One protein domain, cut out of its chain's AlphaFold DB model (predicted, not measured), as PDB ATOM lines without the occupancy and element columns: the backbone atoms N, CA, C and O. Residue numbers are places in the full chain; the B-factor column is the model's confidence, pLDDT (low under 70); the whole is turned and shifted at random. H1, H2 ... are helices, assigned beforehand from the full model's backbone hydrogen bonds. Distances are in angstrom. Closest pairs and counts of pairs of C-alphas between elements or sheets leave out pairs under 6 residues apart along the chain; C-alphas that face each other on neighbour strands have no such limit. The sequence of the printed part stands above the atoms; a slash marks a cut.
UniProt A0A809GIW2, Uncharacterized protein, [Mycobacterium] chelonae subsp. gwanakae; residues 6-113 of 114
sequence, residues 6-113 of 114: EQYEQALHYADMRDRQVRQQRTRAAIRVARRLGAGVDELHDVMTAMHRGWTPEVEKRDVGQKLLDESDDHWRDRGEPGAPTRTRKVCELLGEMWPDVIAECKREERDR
ATOM      1  N   GLU A   6     211.167 249.644 182.324       87.06
ATOM      2  CA  GLU A   6     212.364 249.157 181.619       87.06
ATOM      3  C   GLU A   6     212.843 247.782 182.118       87.06
ATOM      4  O   GLU A   6     213.255 246.932 181.327       87.06
ATOM      5  N   GLN A   7     212.788 247.532 183.433       87.81
ATOM      6  CA  GLN A   7     213.131 246.225 184.007       87.81
ATOM      7  C   GLN A   7     212.113 245.157 183.598       87.81
ATOM      8  O   GLN A   7     212.493 244.010 183.354       87.81
ATOM      9  N   TYR A   8     210.836 245.530 183.490       88.44
ATOM     10  CA  TYR A   8     209.777 244.643 183.025       88.44
ATOM     11  C   TYR A   8     209.946 244.282 181.542       88.44
ATOM     12  O   TYR A   8     209.924 243.101 181.191       88.44
ATOM     13  N   GLU A   9     210.200 245.265 180.674       88.06
ATOM     14  CA  GLU A   9     210.463 245.031 179.248       88.06
ATOM     15  C   GLU A   9     211.706 244.162 179.021       88.06
ATOM     16  O   GLU A   9     211.671 243.215 178.228       88.06
ATOM     17  N   GLN A  10     212.792 244.419 179.759       86.81
ATOM     18  CA  GLN A  10     213.978 243.567 179.709       86.81
ATOM     19  C   GLN A  10     213.662 242.135 180.150       86.81
ATOM     20  O   GLN A  10     214.075 241.190 179.475       86.81
ATOM     21  N   ALA A  11     212.914 241.951 181.242       87.25
ATOM     22  CA  ALA A  11     212.541 240.623 181.724       87.25
ATOM     23  C   ALA A  11     211.708 239.848 180.688       87.25
ATOM     24  O   ALA A  11     211.975 238.667 180.448       87.25
ATOM     25  N   LEU A  12     210.756 240.516 180.027       87.69
ATOM     26  CA  LEU A  12     209.964 239.934 178.942       87.69
ATOM     27  C   LEU A  12     210.832 239.521 177.749       87.69
ATOM     28  O   LEU A  12     210.688 238.411 177.237       87.69
ATOM     29  N   HIS A  13     211.763 240.380 177.332       87.56
ATOM     30  CA  HIS A  13     212.667 240.074 176.225       87.56
ATOM     31  C   HIS A  13     213.563 238.863 176.534       87.56
ATOM     32  O   HIS A  13     213.722 237.969 175.700       87.56
ATOM     33  N   TYR A  14     214.133 238.793 177.742       85.88
ATOM     34  CA  TYR A  14     214.933 237.640 178.161       85.88
ATOM     35  C   TYR A  14     214.114 236.348 178.218       85.88
ATOM     36  O   TYR A  14     214.620 235.295 177.820       85.88
ATOM     37  N   ALA A  15     212.863 236.418 178.681       85.88
ATOM     38  CA  ALA A  15     211.966 235.269 178.699       85.88
ATOM     39  C   ALA A  15     211.682 234.750 177.278       85.88
ATOM     40  O   ALA A  15     211.891 233.567 177.024       85.88
ATOM     41  N   ASP A  16     211.329 235.627 176.329       86.75
ATOM     42  CA  ASP A  16     211.075 235.231 174.932       86.75
ATOM     43  C   ASP A  16     212.318 234.608 174.274       86.75
ATOM     44  O   ASP A  16     212.249 233.549 173.644       86.75
ATOM     45  N   MET A  17     213.493 235.214 174.470       88.00
ATOM     46  CA  MET A  17     214.751 234.670 173.946       88.00
ATOM     47  C   MET A  17     215.056 233.279 174.508       88.00
ATOM     48  O   MET A  17     215.451 232.377 173.758       88.00
ATOM     49  N   ARG A  18     214.838 233.080 175.813       87.56
ATOM     50  CA  ARG A  18     215.014 231.782 176.467       87.56
ATOM     51  C   ARG A  18     214.030 230.751 175.920       87.56
ATOM     52  O   ARG A  18     214.453 229.651 175.568       87.56
ATOM     53  N   ASP A  19     212.758 231.100 175.788       88.00
ATOM     54  CA  ASP A  19     211.726 230.184 175.297       88.00
ATOM     55  C   ASP A  19     211.999 229.746 173.855       88.00
ATOM     56  O   ASP A  19     211.889 228.559 173.527       88.00
ATOM     57  N   ARG A  20     212.460 230.667 172.998       88.00
ATOM     58  CA  ARG A  20     212.914 230.338 171.638       88.00
ATOM     59  C   ARG A  20     214.090 229.369 171.649       88.00
ATOM     60  O   ARG A  20     214.099 228.419 170.865       88.00
ATOM     61  N   GLN A  21     215.072 229.588 172.520       90.25
ATOM     62  CA  GLN A  21     216.236 228.713 172.624       90.25
ATOM     63  C   GLN A  21     215.840 227.299 173.065       90.25
ATOM     64  O   GLN A  21     216.270 226.323 172.440       90.25
ATOM     65  N   VAL A  22     214.988 227.181 174.088       91.56
ATOM     66  CA  VAL A  22     214.501 225.881 174.571       91.56
ATOM     67  C   VAL A  22     213.676 225.188 173.487       91.56
ATOM     68  O   VAL A  22     213.911 224.009 173.215       91.56
ATOM     69  N   ARG A  23     212.788 225.912 172.790       92.50
ATOM     70  CA  ARG A  23     212.032 225.363 171.651       92.50
ATOM     71  C   ARG A  23     212.968 224.788 170.598       92.50
ATOM     72  O   ARG A  23     212.801 223.643 170.202       92.50
ATOM     73  N   GLN A  24     213.987 225.536 170.178       93.50
ATOM     74  CA  GLN A  24     214.946 225.059 169.176       93.50
ATOM     75  C   GLN A  24     215.708 223.810 169.635       93.50
ATOM     76  O   GLN A  24     215.922 222.890 168.844       93.50
ATOM     77  N   GLN A  25     216.127 223.755 170.902       94.50
ATOM     78  CA  GLN A  25     216.767 222.563 171.465       94.50
ATOM     79  C   GLN A  25     215.821 221.359 171.435       94.50
ATOM     80  O   GLN A  25     216.216 220.292 170.959       94.50
ATOM     81  N   ARG A  26     214.567 221.539 171.864       95.19
ATOM     82  CA  ARG A  26     213.542 220.489 171.844       95.19
ATOM     83  C   ARG A  26     213.225 220.020 170.437       95.19
ATOM     84  O   ARG A  26     213.211 218.817 170.205       95.19
ATOM     85  N   THR A  27     213.064 220.935 169.486       96.44
ATOM     86  CA  THR A  27     212.832 220.593 168.078       96.44
ATOM     87  C   THR A  27     213.973 219.741 167.523       96.44
ATOM     88  O   THR A  27     213.729 218.703 166.912       96.44
ATOM     89  N   ARG A  28     215.236 220.118 167.769       96.69
ATOM     90  CA  ARG A  28     216.390 219.331 167.297       96.69
ATOM     91  C   ARG A  28     216.444 217.941 167.927       96.69
ATOM     92  O   ARG A  28     216.703 216.966 167.222       96.69
ATOM     93  N   ALA A  29     216.189 217.839 169.229       97.19
ATOM     94  CA  ALA A  29     216.140 216.556 169.921       97.19
ATOM     95  C   ALA A  29     214.999 215.668 169.404       97.19
ATOM     96  O   ALA A  29     215.235 214.501 169.102       97.19
ATOM     97  N   ALA A  30     213.808 216.236 169.205       97.12
ATOM     98  CA  ALA A  30     212.661 215.545 168.628       97.12
ATOM     99  C   ALA A  30     212.969 214.987 167.232       97.12
ATOM    100  O   ALA A  30     212.721 213.814 166.971       97.12
ATOM    101  N   ILE A  31     213.605 215.780 166.363       97.69
ATOM    102  CA  ILE A  31     214.050 215.339 165.031       97.69
ATOM    103  C   ILE A  31     215.042 214.172 165.134       97.69
ATOM    104  O   ILE A  31     214.942 213.202 164.382       97.69
ATOM    105  N   ARG A  32     216.005 214.223 166.067       97.44
ATOM    106  CA  ARG A  32     216.968 213.123 166.255       97.44
ATOM    107  C   ARG A  32     216.297 211.844 166.747       97.44
ATOM    108  O   ARG A  32     216.639 210.771 166.254       97.44
ATOM    109  N   VAL A  33     215.348 211.949 167.675       97.56
ATOM    110  CA  VAL A  33     214.566 210.802 168.160       97.56
ATOM    111  C   VAL A  33     213.690 210.236 167.041       97.56
ATOM    112  O   VAL A  33     213.781 209.045 166.756       97.56
ATOM    113  N   ALA A  34     212.948 211.077 166.317       97.12
ATOM    114  CA  ALA A  34     212.145 210.665 165.163       97.12
ATOM    115  C   ALA A  34     212.991 209.951 164.094       97.12
ATOM    116  O   ALA A  34     212.604 208.902 163.581       97.12
ATOM    117  N   ARG A  35     214.204 210.445 163.819       97.81
ATOM    118  CA  ARG A  35     215.142 209.780 162.905       97.81
ATOM    119  C   ARG A  35     215.543 208.384 163.397       97.81
ATOM    120  O   ARG A  35     215.637 207.469 162.584       97.81
ATOM    121  N   ARG A  36     215.771 208.195 164.704       97.00
ATOM    122  CA  ARG A  36     216.065 206.869 165.293       97.00
ATOM    123  C   ARG A  36     214.877 205.908 165.181       97.00
ATOM    124  O   ARG A  36     215.099 204.706 165.084       97.00
ATOM    125  N   LEU A  37     213.651 206.429 165.126       94.50
ATOM    126  CA  LEU A  37     212.423 205.664 164.862       94.50
ATOM    127  C   LEU A  37     212.221 205.324 163.372       94.50
ATOM    128  O   LEU A  37     211.244 204.665 163.019       94.50
ATOM    129  N   GLY A  38     213.131 205.750 162.490       96.25
ATOM    130  CA  GLY A  38     213.068 205.472 161.055       96.25
ATOM    131  C   GLY A  38     212.275 206.493 160.237       96.25
ATOM    132  O   GLY A  38     211.930 206.196 159.095       96.25
ATOM    133  N   ALA A  39     211.988 207.678 160.789       97.06
ATOM    134  CA  ALA A  39     211.358 208.771 160.048       97.06
ATOM    135  C   ALA A  39     212.229 209.229 158.860       97.06
ATOM    136  O   ALA A  39     213.445 209.409 159.001       97.06
ATOM    137  N   GLY A  40     211.597 209.420 157.700       97.75
ATOM    138  CA  GLY A  40     212.202 210.002 156.509       97.75
ATOM    139  C   GLY A  40     212.167 211.530 156.542       97.75
ATOM    140  O   GLY A  40     211.671 212.142 157.483       97.75
ATOM    141  N   VAL A  41     212.730 212.166 155.512       97.56
ATOM    142  CA  VAL A  41     212.874 213.634 155.458       97.56
ATOM    143  C   VAL A  41     211.525 214.349 155.584       97.56
ATOM    144  O   VAL A  41     211.446 215.341 156.307       97.56
ATOM    145  N   ASP A  42     210.481 213.822 154.947       96.50
ATOM    146  CA  ASP A  42     209.141 214.412 154.979       96.50
ATOM    147  C   ASP A  42     208.547 214.355 156.393       96.50
ATOM    148  O   ASP A  42     208.115 215.376 156.926       96.50
ATOM    149  N   GLU A  43     208.631 213.204 157.072       97.44
ATOM    150  CA  GLU A  43     208.152 213.091 158.452       97.44
ATOM    151  C   GLU A  43     208.982 213.948 159.424       97.44
ATOM    152  O   GLU A  43     208.438 214.518 160.368       97.44
ATOM    153  N   LEU A  44     210.294 214.083 159.203       98.00
ATOM    154  CA  LEU A  44     211.141 214.967 160.013       98.00
ATOM    155  C   LEU A  44     210.756 216.444 159.842       98.00
ATOM    156  O   LEU A  44     210.762 217.195 160.821       98.00
ATOM    157  N   HIS A  45     210.417 216.862 158.622       97.19
ATOM    158  CA  HIS A  45     209.916 218.206 158.349       97.19
ATOM    159  C   HIS A  45     208.554 218.447 159.020       97.19
ATOM    160  O   HIS A  45     208.325 219.512 159.607       97.19
ATOM    161  N   ASP A  46     207.667 217.455 158.994       96.56
ATOM    162  CA  ASP A  46     206.371 217.540 159.665       96.56
ATOM    163  C   ASP A  46     206.520 217.627 161.189       96.56
ATOM    164  O   ASP A  46     205.891 218.480 161.814       96.56
ATOM    165  N   VAL A  47     207.412 216.828 161.789       96.81
ATOM    166  CA  VAL A  47     207.749 216.915 163.223       96.81
ATOM    167  C   VAL A  47     208.298 218.296 163.568       96.81
ATOM    168  O   VAL A  47     207.882 218.894 164.559       96.81
ATOM    169  N   MET A  48     209.206 218.839 162.750       97.62
ATOM    170  CA  MET A  48     209.731 220.194 162.944       97.62
ATOM    171  C   MET A  48     208.601 221.230 162.954       97.62
ATOM    172  O   MET A  48     208.575 222.118 163.807       97.62
ATOM    173  N   THR A  49     207.658 221.107 162.021       96.69
ATOM    174  CA  THR A  49     206.518 222.019 161.911       96.69
ATOM    175  C   THR A  49     205.581 221.898 163.111       96.69
ATOM    176  O   THR A  49     205.247 222.914 163.722       96.69
ATOM    177  N   ALA A  50     205.222 220.675 163.501       96.25
ATOM    178  CA  ALA A  50     204.386 220.411 164.669       96.25
ATOM    179  C   ALA A  50     205.027 220.952 165.955       96.25
ATOM    180  O   ALA A  50     204.359 221.598 166.757       96.25
ATOM    181  N   MET A  51     206.343 220.787 166.121       96.44
ATOM    182  CA  MET A  51     207.091 221.355 167.245       96.44
ATOM    183  C   MET A  51     207.048 222.887 167.258       96.44
ATOM    184  O   MET A  51     206.858 223.491 168.311       96.44
ATOM    185  N   HIS A  52     207.202 223.541 166.104       94.69
ATOM    186  CA  HIS A  52     207.162 225.002 166.035       94.69
ATOM    187  C   HIS A  52     205.783 225.593 166.325       94.69
ATOM    188  O   HIS A  52     205.715 226.685 166.888       94.69
ATOM    189  N   ARG A  53     204.712 224.891 165.946       94.38
ATOM    190  CA  ARG A  53     203.333 225.344 166.163       94.38
ATOM    191  C   ARG A  53     202.803 224.972 167.544       94.38
ATOM    192  O   ARG A  53     202.162 225.782 168.202       94.38
ATOM    193  N   GLY A  54     203.086 223.747 167.973       91.12
ATOM    194  CA  GLY A  54     202.406 223.106 169.088       91.12
ATOM    195  C   GLY A  54     203.165 223.063 170.395       91.12
ATOM    196  O   GLY A  54     202.536 223.004 171.451       91.12
ATOM    197  N   TRP A  55     204.498 223.048 170.352       94.12
ATOM    198  CA  TRP A  55     205.275 222.832 171.564       94.12
ATOM    199  C   TRP A  55     205.429 224.120 172.380       94.12
ATOM    200  O   TRP A  55     205.919 225.153 171.902       94.12
ATOM    201  N   THR A  56     205.084 224.006 173.662       90.88
ATOM    202  CA  THR A  56     205.417 224.962 174.720       90.88
ATOM    203  C   THR A  56     205.822 224.204 175.992       90.88
ATOM    204  O   THR A  56     205.475 223.024 176.139       90.88
ATOM    205  N   PRO A  57     206.512 224.850 176.950       89.62
ATOM    206  CA  PRO A  57     206.824 224.236 178.244       89.62
ATOM    207  C   PRO A  57     205.592 223.733 179.018       89.62
ATOM    208  O   PRO A  57     205.677 222.780 179.790       89.62
ATOM    209  N   GLU A  58     204.428 224.353 178.830       87.44
ATOM    210  CA  GLU A  58     203.168 223.951 179.464       87.44
ATOM    211  C   GLU A  58     202.633 222.641 178.885       87.44
ATOM    212  O   GLU A  58     202.073 221.829 179.624       87.44
ATOM    213  N   VAL A  59     202.828 222.418 177.582       87.94
ATOM    214  CA  VAL A  59     202.426 221.185 176.893       87.94
ATOM    215  C   VAL A  59     203.230 219.988 177.404       87.94
ATOM    216  O   VAL A  59     202.656 218.913 177.567       87.94
ATOM    217  N   GLU A  60     204.506 220.173 177.770       86.56
ATOM    218  CA  GLU A  60     205.335 219.106 178.366       86.56
ATOM    219  C   GLU A  60     204.748 218.516 179.654       86.56
ATOM    220  O   GLU A  60     205.047 217.378 180.002       86.56
ATOM    221  N   LYS A  61     203.911 219.273 180.371       83.69
ATOM    222  CA  LYS A  61     203.277 218.831 181.625       83.69
ATOM    223  C   LYS A  61     201.977 218.055 181.403       83.69
ATOM    224  O   LYS A  61     201.334 217.668 182.377       83.69
ATOM    225  N   ARG A  62     201.544 217.916 180.149       85.31
ATOM    226  CA  ARG A  62     200.284 217.283 179.756       85.31
ATOM    227  C   ARG A  62     200.583 216.098 178.846       85.31
ATOM    228  O   ARG A  62     201.114 215.101 179.313       85.31
ATOM    229  N   ASP A  63     200.258 216.230 177.567       87.50
ATOM    230  CA  ASP A  63     200.435 215.211 176.545       87.50
ATOM    231  C   ASP A  63     201.029 215.878 175.303       87.50
ATOM    232  O   ASP A  63     200.351 216.595 174.560       87.50
ATOM    233  N   VAL A  64     202.335 215.694 175.126       90.81
ATOM    234  CA  VAL A  64     203.063 216.259 173.990       90.81
ATOM    235  C   VAL A  64     202.722 215.510 172.707       90.81
ATOM    236  O   VAL A  64     202.595 216.144 171.664       90.81
ATOM    237  N   GLY A  65     202.533 214.189 172.776       88.56
ATOM    238  CA  GLY A  65     202.235 213.362 171.608       88.56
ATOM    239  C   GLY A  65     200.939 213.796 170.943       88.56
ATOM    240  O   GLY A  65     200.938 214.137 169.758       88.56
ATOM    241  N   GLN A  66     199.862 213.884 171.729       92.31
ATOM    242  CA  GLN A  66     198.569 214.332 171.223       92.31
ATOM    243  C   GLN A  66     198.640 215.766 170.690       92.31
ATOM    244  O   GLN A  66     198.141 216.040 169.602       92.31
ATOM    245  N   LYS A  67     199.321 216.680 171.395       95.19
ATOM    246  CA  LYS A  67     199.425 218.070 170.937       95.19
ATOM    247  C   LYS A  67     200.190 218.201 169.616       95.19
ATOM    248  O   LYS A  67     199.792 218.990 168.762       95.19
ATOM    249  N   LEU A  68     201.276 217.449 169.436       94.06
ATOM    250  CA  LEU A  68     202.024 217.435 168.175       94.06
ATOM    251  C   LEU A  68     201.217 216.794 167.045       94.06
ATOM    252  O   LEU A  68     201.313 217.243 165.905       94.06
ATOM    253  N   LEU A  69     200.420 215.769 167.351       94.81
ATOM    254  CA  LEU A  69     199.519 215.144 166.390       94.81
ATOM    255  C   LEU A  69     198.444 216.125 165.910       94.81
ATOM    256  O   LEU A  69     198.277 216.283 164.703       94.81
ATOM    257  N   ASP A  70     197.777 216.817 166.838       95.94
ATOM    258  CA  ASP A  70     196.744 217.812 166.529       95.94
ATOM    259  C   ASP A  70     197.306 218.928 165.637       95.94
ATOM    260  O   ASP A  70     196.723 219.278 164.615       95.94
ATOM    261  N   GLU A  71     198.491 219.439 165.972       96.06
ATOM    262  CA  GLU A  71     199.138 220.526 165.228       96.06
ATOM    263  C   GLU A  71     199.685 220.080 163.873       96.06
ATOM    264  O   GLU A  71     199.741 220.868 162.926       96.06
ATOM    265  N   SER A  72     200.077 218.810 163.758       95.75
ATOM    266  CA  SER A  72     200.409 218.208 162.472       95.75
ATOM    267  C   SER A  72     199.161 218.117 161.593       95.75
ATOM    268  O   SER A  72     199.177 218.600 160.464       95.75
ATOM    269  N   ASP A  73     198.057 217.580 162.117       96.62
ATOM    270  CA  ASP A  73     196.787 217.499 161.394       96.62
ATOM    271  C   ASP A  73     196.291 218.880 160.947       96.62
ATOM    272  O   ASP A  73     195.930 219.048 159.783       96.62
ATOM    273  N   ASP A  74     196.311 219.871 161.837       97.25
ATOM    274  CA  ASP A  74     195.889 221.238 161.527       97.25
ATOM    275  C   ASP A  74     196.785 221.876 160.463       97.25
ATOM    276  O   ASP A  74     196.291 222.517 159.538       97.25
ATOM    277  N   HIS A  75     198.097 221.630 160.510       95.81
ATOM    278  CA  HIS A  75     199.004 222.099 159.467       95.81
ATOM    279  C   HIS A  75     198.685 221.544 158.078       95.81
ATOM    280  O   HIS A  75     198.795 222.267 157.085       95.81
ATOM    281  N   TRP A  76     198.294 220.277 158.004       96.75
ATOM    282  CA  TRP A  76     197.880 219.656 156.752       96.75
ATOM    283  C   TRP A  76     196.501 220.164 156.301       96.75
ATOM    284  O   TRP A  76     196.321 220.468 155.118       96.75
ATOM    285  N   ARG A  77     195.564 220.388 157.229       97.31
ATOM    286  CA  ARG A  77     194.260 221.013 156.932       97.31
ATOM    287  C   ARG A  77     194.381 222.430 156.394       97.31
ATOM    288  O   ARG A  77     193.697 222.760 155.427       97.31
ATOM    289  N   ASP A  78     195.303 223.233 156.924       96.38
ATOM    290  CA  ASP A  78     195.601 224.579 156.411       96.38
ATOM    291  C   ASP A  78     196.034 224.563 154.930       96.38
ATOM    292  O   ASP A  78     195.948 225.576 154.234       96.38
ATOM    293  N   ARG A  79     196.502 223.410 154.433       94.00
ATOM    294  CA  ARG A  79     196.934 223.186 153.045       94.00
ATOM    295  C   ARG A  79     195.875 222.499 152.176       94.00
ATOM    296  O   ARG A  79     196.153 222.206 151.018       94.00
ATOM    297  N   GLY A  80     194.672 222.279 152.707       96.69
ATOM    298  CA  GLY A  80     193.550 221.659 151.996       96.69
ATOM    299  C   GLY A  80     193.493 220.132 152.085       96.69
ATOM    300  O   GLY A  80     192.687 219.522 151.388       96.69
ATOM    301  N   GLU A  81     194.314 219.517 152.935       97.06
ATOM    302  CA  GLU A  81     194.363 218.064 153.120       97.06
ATOM    303  C   GLU A  81     193.492 217.629 154.317       97.06
ATOM    304  O   GLU A  81     193.255 218.415 155.235       97.06
ATOM    305  N   PRO A  82     192.984 216.384 154.370       94.69
ATOM    306  CA  PRO A  82     192.099 215.948 155.461       94.69
ATOM    307  C   PRO A  82     192.802 215.838 156.831       94.69
ATOM    308  O   PRO A  82     192.150 215.901 157.878       94.69
ATOM    309  N   GLY A  83     194.124 215.669 156.830       95.88
ATOM    310  CA  GLY A  83     194.972 215.534 158.011       95.88
ATOM    311  C   GLY A  83     196.369 215.049 157.627       95.88
ATOM    312  O   GLY A  83     196.658 214.847 156.445       95.88
ATOM    313  N   ALA A  84     197.231 214.850 158.620       96.06
ATOM    314  CA  ALA A  84     198.603 214.435 158.375       96.06
ATOM    315  C   ALA A  84     198.678 213.005 157.802       96.06
ATOM    316  O   ALA A  84     197.877 212.137 158.182       96.06
ATOM    317  N   PRO A  85     199.665 212.705 156.936       96.31
ATOM    318  CA  PRO A  85     199.909 211.354 156.449       96.31
ATOM    319  C   PRO A  85     200.044 210.348 157.597       96.31
ATOM    320  O   PRO A  85     200.637 210.635 158.637       96.31
ATOM    321  N   THR A  86     199.560 209.118 157.398       96.06
ATOM    322  CA  THR A  86     199.578 208.075 158.442       96.06
ATOM    323  C   THR A  86     200.972 207.830 159.025       96.06
ATOM    324  O   THR A  86     201.094 207.513 160.205       96.06
ATOM    325  N   ARG A  87     202.033 207.970 158.219       95.44
ATOM    326  CA  ARG A  87     203.417 207.845 158.701       95.44
ATOM    327  C   ARG A  87     203.797 208.971 159.656       95.44
ATOM    328  O   ARG A  87     204.249 208.667 160.754       95.44
ATOM    329  N   THR A  88     203.544 210.224 159.285       95.31
ATOM    330  CA  THR A  88     203.738 211.390 160.155       95.31
ATOM    331  C   THR A  88     202.987 211.226 161.473       95.31
ATOM    332  O   THR A  88     203.583 211.371 162.536       95.31
ATOM    333  N   ARG A  89     201.711 210.821 161.420       95.19
ATOM    334  CA  ARG A  89     200.899 210.580 162.625       95.19
ATOM    335  C   ARG A  89     201.538 209.557 163.561       95.19
ATOM    336  O   ARG A  89     201.733 209.850 164.734       95.19
ATOM    337  N   LYS A  90     201.955 208.403 163.025       95.75
ATOM    338  CA  LYS A  90     202.653 207.361 163.797       95.75
ATOM    339  C   LYS A  90     203.963 207.859 164.403       95.75
ATOM    340  O   LYS A  90     204.297 207.478 165.519       95.75
ATOM    341  N   VAL A  91     204.716 208.692 163.683       95.69
ATOM    342  CA  VAL A  91     205.943 209.297 164.217       95.69
ATOM    343  C   VAL A  91     205.616 210.242 165.374       95.69
ATOM    344  O   VAL A  91     206.280 210.150 166.400       95.69
ATOM    345  N   CYS A  92     204.599 211.100 165.257       94.12
ATOM    346  CA  CYS A  92     204.174 211.996 166.341       94.12
ATOM    347  C   CYS A  92     203.663 211.229 167.573       94.12
ATOM    348  O   CYS A  92     204.036 211.574 168.693       94.12
ATOM    349  N   GLU A  93     202.878 210.168 167.370       93.81
ATOM    350  CA  GLU A  93     202.419 209.268 168.440       93.81
ATOM    351  C   GLU A  93     203.614 208.643 169.177       93.81
ATOM    352  O   GLU A  93     203.746 208.782 170.393       93.81
ATOM    353  N   LEU A  94     204.549 208.031 168.437       95.81
ATOM    354  CA  LEU A  94     205.759 207.443 169.020       95.81
ATOM    355  C   LEU A  94     206.650 208.491 169.692       95.81
ATOM    356  O   LEU A  94     207.279 208.202 170.703       95.81
ATOM    357  N   LEU A  95     206.726 209.706 169.153       94.44
ATOM    358  CA  LEU A  95     207.505 210.787 169.745       94.44
ATOM    359  C   LEU A  95     206.927 211.241 171.093       94.44
ATOM    360  O   LEU A  95     207.698 211.624 171.970       94.44
ATOM    361  N   GLY A  96     205.604 211.172 171.270       93.81
ATOM    362  CA  GLY A  96     204.946 211.386 172.559       93.81
ATOM    363  C   GLY A  96     205.383 210.370 173.612       93.81
ATOM    364  O   GLY A  96     205.796 210.754 174.703       93.81
ATOM    365  N   GLU A  97     205.386 209.084 173.254       95.00
ATOM    366  CA  GLU A  97     205.868 208.002 174.129       95.00
ATOM    367  C   GLU A  97     207.370 208.133 174.436       95.00
ATOM    368  O   GLU A  97     207.815 207.954 175.570       95.00
ATOM    369  N   MET A  98     208.157 208.519 173.430       95.81
ATOM    370  CA  MET A  98     209.609 208.715 173.519       95.81
ATOM    371  C   MET A  98     209.992 210.121 174.007       95.81
ATOM    372  O   MET A  98     211.154 210.530 173.907       95.81
ATOM    373  N   TRP A  99     209.044 210.899 174.537       94.94
ATOM    374  CA  TRP A  99     209.330 212.248 175.016       94.94
ATOM    375  C   TRP A  99     210.429 212.289 176.094       94.94
ATOM    376  O   TRP A  99     211.301 213.160 176.013       94.94
ATOM    377  N   PRO A 100     210.504 211.338 177.054       94.38
ATOM    378  CA  PRO A 100     211.630 211.262 177.986       94.38
ATOM    379  C   PRO A 100     213.002 211.177 177.295       94.38
ATOM    380  O   PRO A 100     213.967 211.771 177.784       94.38
ATOM    381  N   ASP A 101     213.097 210.515 176.139       96.25
ATOM    382  CA  ASP A 101     214.328 210.437 175.349       96.25
ATOM    383  C   ASP A 101     214.667 211.768 174.673       96.25
ATOM    384  O   ASP A 101     215.839 212.139 174.607       96.25
ATOM    385  N   VAL A 102     213.658 212.535 174.240       95.81
ATOM    386  CA  VAL A 102     213.843 213.914 173.750       95.81
ATOM    387  C   VAL A 102     214.440 214.792 174.855       95.81
ATOM    388  O   VAL A 102     215.417 215.509 174.622       95.81
ATOM    389  N   ILE A 103     213.912 214.698 176.080       94.44
ATOM    390  CA  ILE A 103     214.449 215.423 177.242       94.44
ATOM    391  C   ILE A 103     215.895 214.999 177.532       94.44
ATOM    392  O   ILE A 103     216.756 215.852 177.775       94.44
ATOM    393  N   ALA A 104     216.171 213.693 177.517       94.06
ATOM    394  CA  ALA A 104     217.502 213.153 177.773       94.06
ATOM    395  C   ALA A 104     218.520 213.595 176.711       94.06
ATOM    396  O   ALA A 104     219.656 213.926 177.050       94.06
ATOM    397  N   GLU A 105     218.115 213.647 175.444       91.81
ATOM    398  CA  GLU A 105     218.946 214.110 174.335       91.81
ATOM    399  C   GLU A 105     219.340 215.587 174.501       91.81
ATOM    400  O   GLU A 105     220.502 215.931 174.301       91.81
ATOM    401  N   CYS A 106     218.415 216.458 174.923       90.62
ATOM    402  CA  CYS A 106     218.748 217.859 175.202       90.62
ATOM    403  C   CYS A 106     219.780 218.000 176.330       90.62
ATOM    404  O   CYS A 106     220.727 218.769 176.193       90.62
ATOM    405  N   LYS A 107     219.648 217.222 177.414       88.00
ATOM    406  CA  LYS A 107     220.611 217.245 178.531       88.00
ATOM    407  C   LYS A 107     222.010 216.790 178.109       88.00
ATOM    408  O   LYS A 107     223.000 217.245 178.672       88.00
ATOM    409  N   ARG A 108     222.106 215.868 177.143       83.12
ATOM    410  CA  ARG A 108     223.394 215.450 176.567       83.12
ATOM    411  C   ARG A 108     224.038 216.593 175.785       83.12
ATOM    412  O   ARG A 108     225.198 216.885 176.025       83.12
ATOM    413  N   GLU A 109     223.273 217.283 174.938       77.38
ATOM    414  CA  GLU A 109     223.791 218.433 174.180       77.38
ATOM    415  C   GLU A 109     224.258 219.590 175.064       77.38
ATOM    416  O   GLU A 109     225.182 220.300 174.682       77.38
ATOM    417  N   GLU A 110     223.605 219.817 176.203       76.31
ATOM    418  CA  GLU A 110     224.041 220.824 177.174       76.31
ATOM    419  C   GLU A 110     225.389 220.439 177.790       76.31
ATOM    420  O   GLU A 110     226.304 221.253 177.791       76.31
ATOM    421  N   ARG A 111     225.557 219.175 178.204       72.69
ATOM    422  CA  ARG A 111     226.821 218.675 178.769       72.69
ATOM    423  C   ARG A 111     227.987 218.678 177.787       72.69
ATOM    424  O   ARG A 111     229.114 218.847 178.220       72.69
ATOM    425  N   ASP A 112     227.732 218.452 176.502       72.69
ATOM    426  CA  ASP A 112     228.784 218.429 175.478       72.69
ATOM    427  C   ASP A 112     229.228 219.849 175.050       72.69
ATOM    428  O   ASP A 112     230.135 219.990 174.229       72.69
ATOM    429  N   ARG A 113     228.572 220.905 175.561       59.25
ATOM    430  CA  ARG A 113     228.904 222.320 175.303       59.25
ATOM    431  C   ARG A 113     229.673 222.999 176.441       59.25
ATOM    432  O   ARG A 113     230.185 224.092 176.199       59.25
TER     433      ARG A 113
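Overview. This is residues 6 to 113 of the 114 residues of an uncharacterized protein of [Mycobacterium] chelonae subsp. gwanakae (UniProt A0A809GIW2). The later part of long helix H1 packs on a cluster of H2, H3 and H4, while its residues 6 to 18 stick out as a free arm; H5 packs on H1 alone, at a steep angle. The printed part has 108 residues with five named helices, H1 to H5 in chain order, and no named strand. It is all helix and compact, with radius of gyration of the C-alphas 14.8 A and spans of 47 by 34 by 24 A.

Along the chain. Find C-alpha 6 at (212.364, 249.157, 181.619); from there H1 runs 45.5 A to residue 36. Next come H2, residues 41 to 54, H3, 64 to 77, H4, 86 to 97, and H5, 99 to 111, ending at (226.821, 218.675, 178.769).

Arrangement. H1, with residues 23 to 35 alone, touches H2 in a hairpin, C-alphas 31 and 44 closest at 5.8 A. H2 touches H3 about perpendicular, 75 degrees, C-alphas 50 and 72 closest at 5.0 A. H3 and H4 form a hairpin, C-alphas 65 and 96 closest at 3.5 A. H1, with residues 25 to 33 alone, touches H5, C-alphas 29 and 102 closest at 5.2 A. In each helix, every O i to N i+4 pair is within hydrogen-bond range.

Size, cuts and confidence. The C-alphas of Glu 6 and Thr 86 are farthest apart, 48.9 A. The printed part has no cut, no link is long, and residue 113 alone is under pLDDT 70.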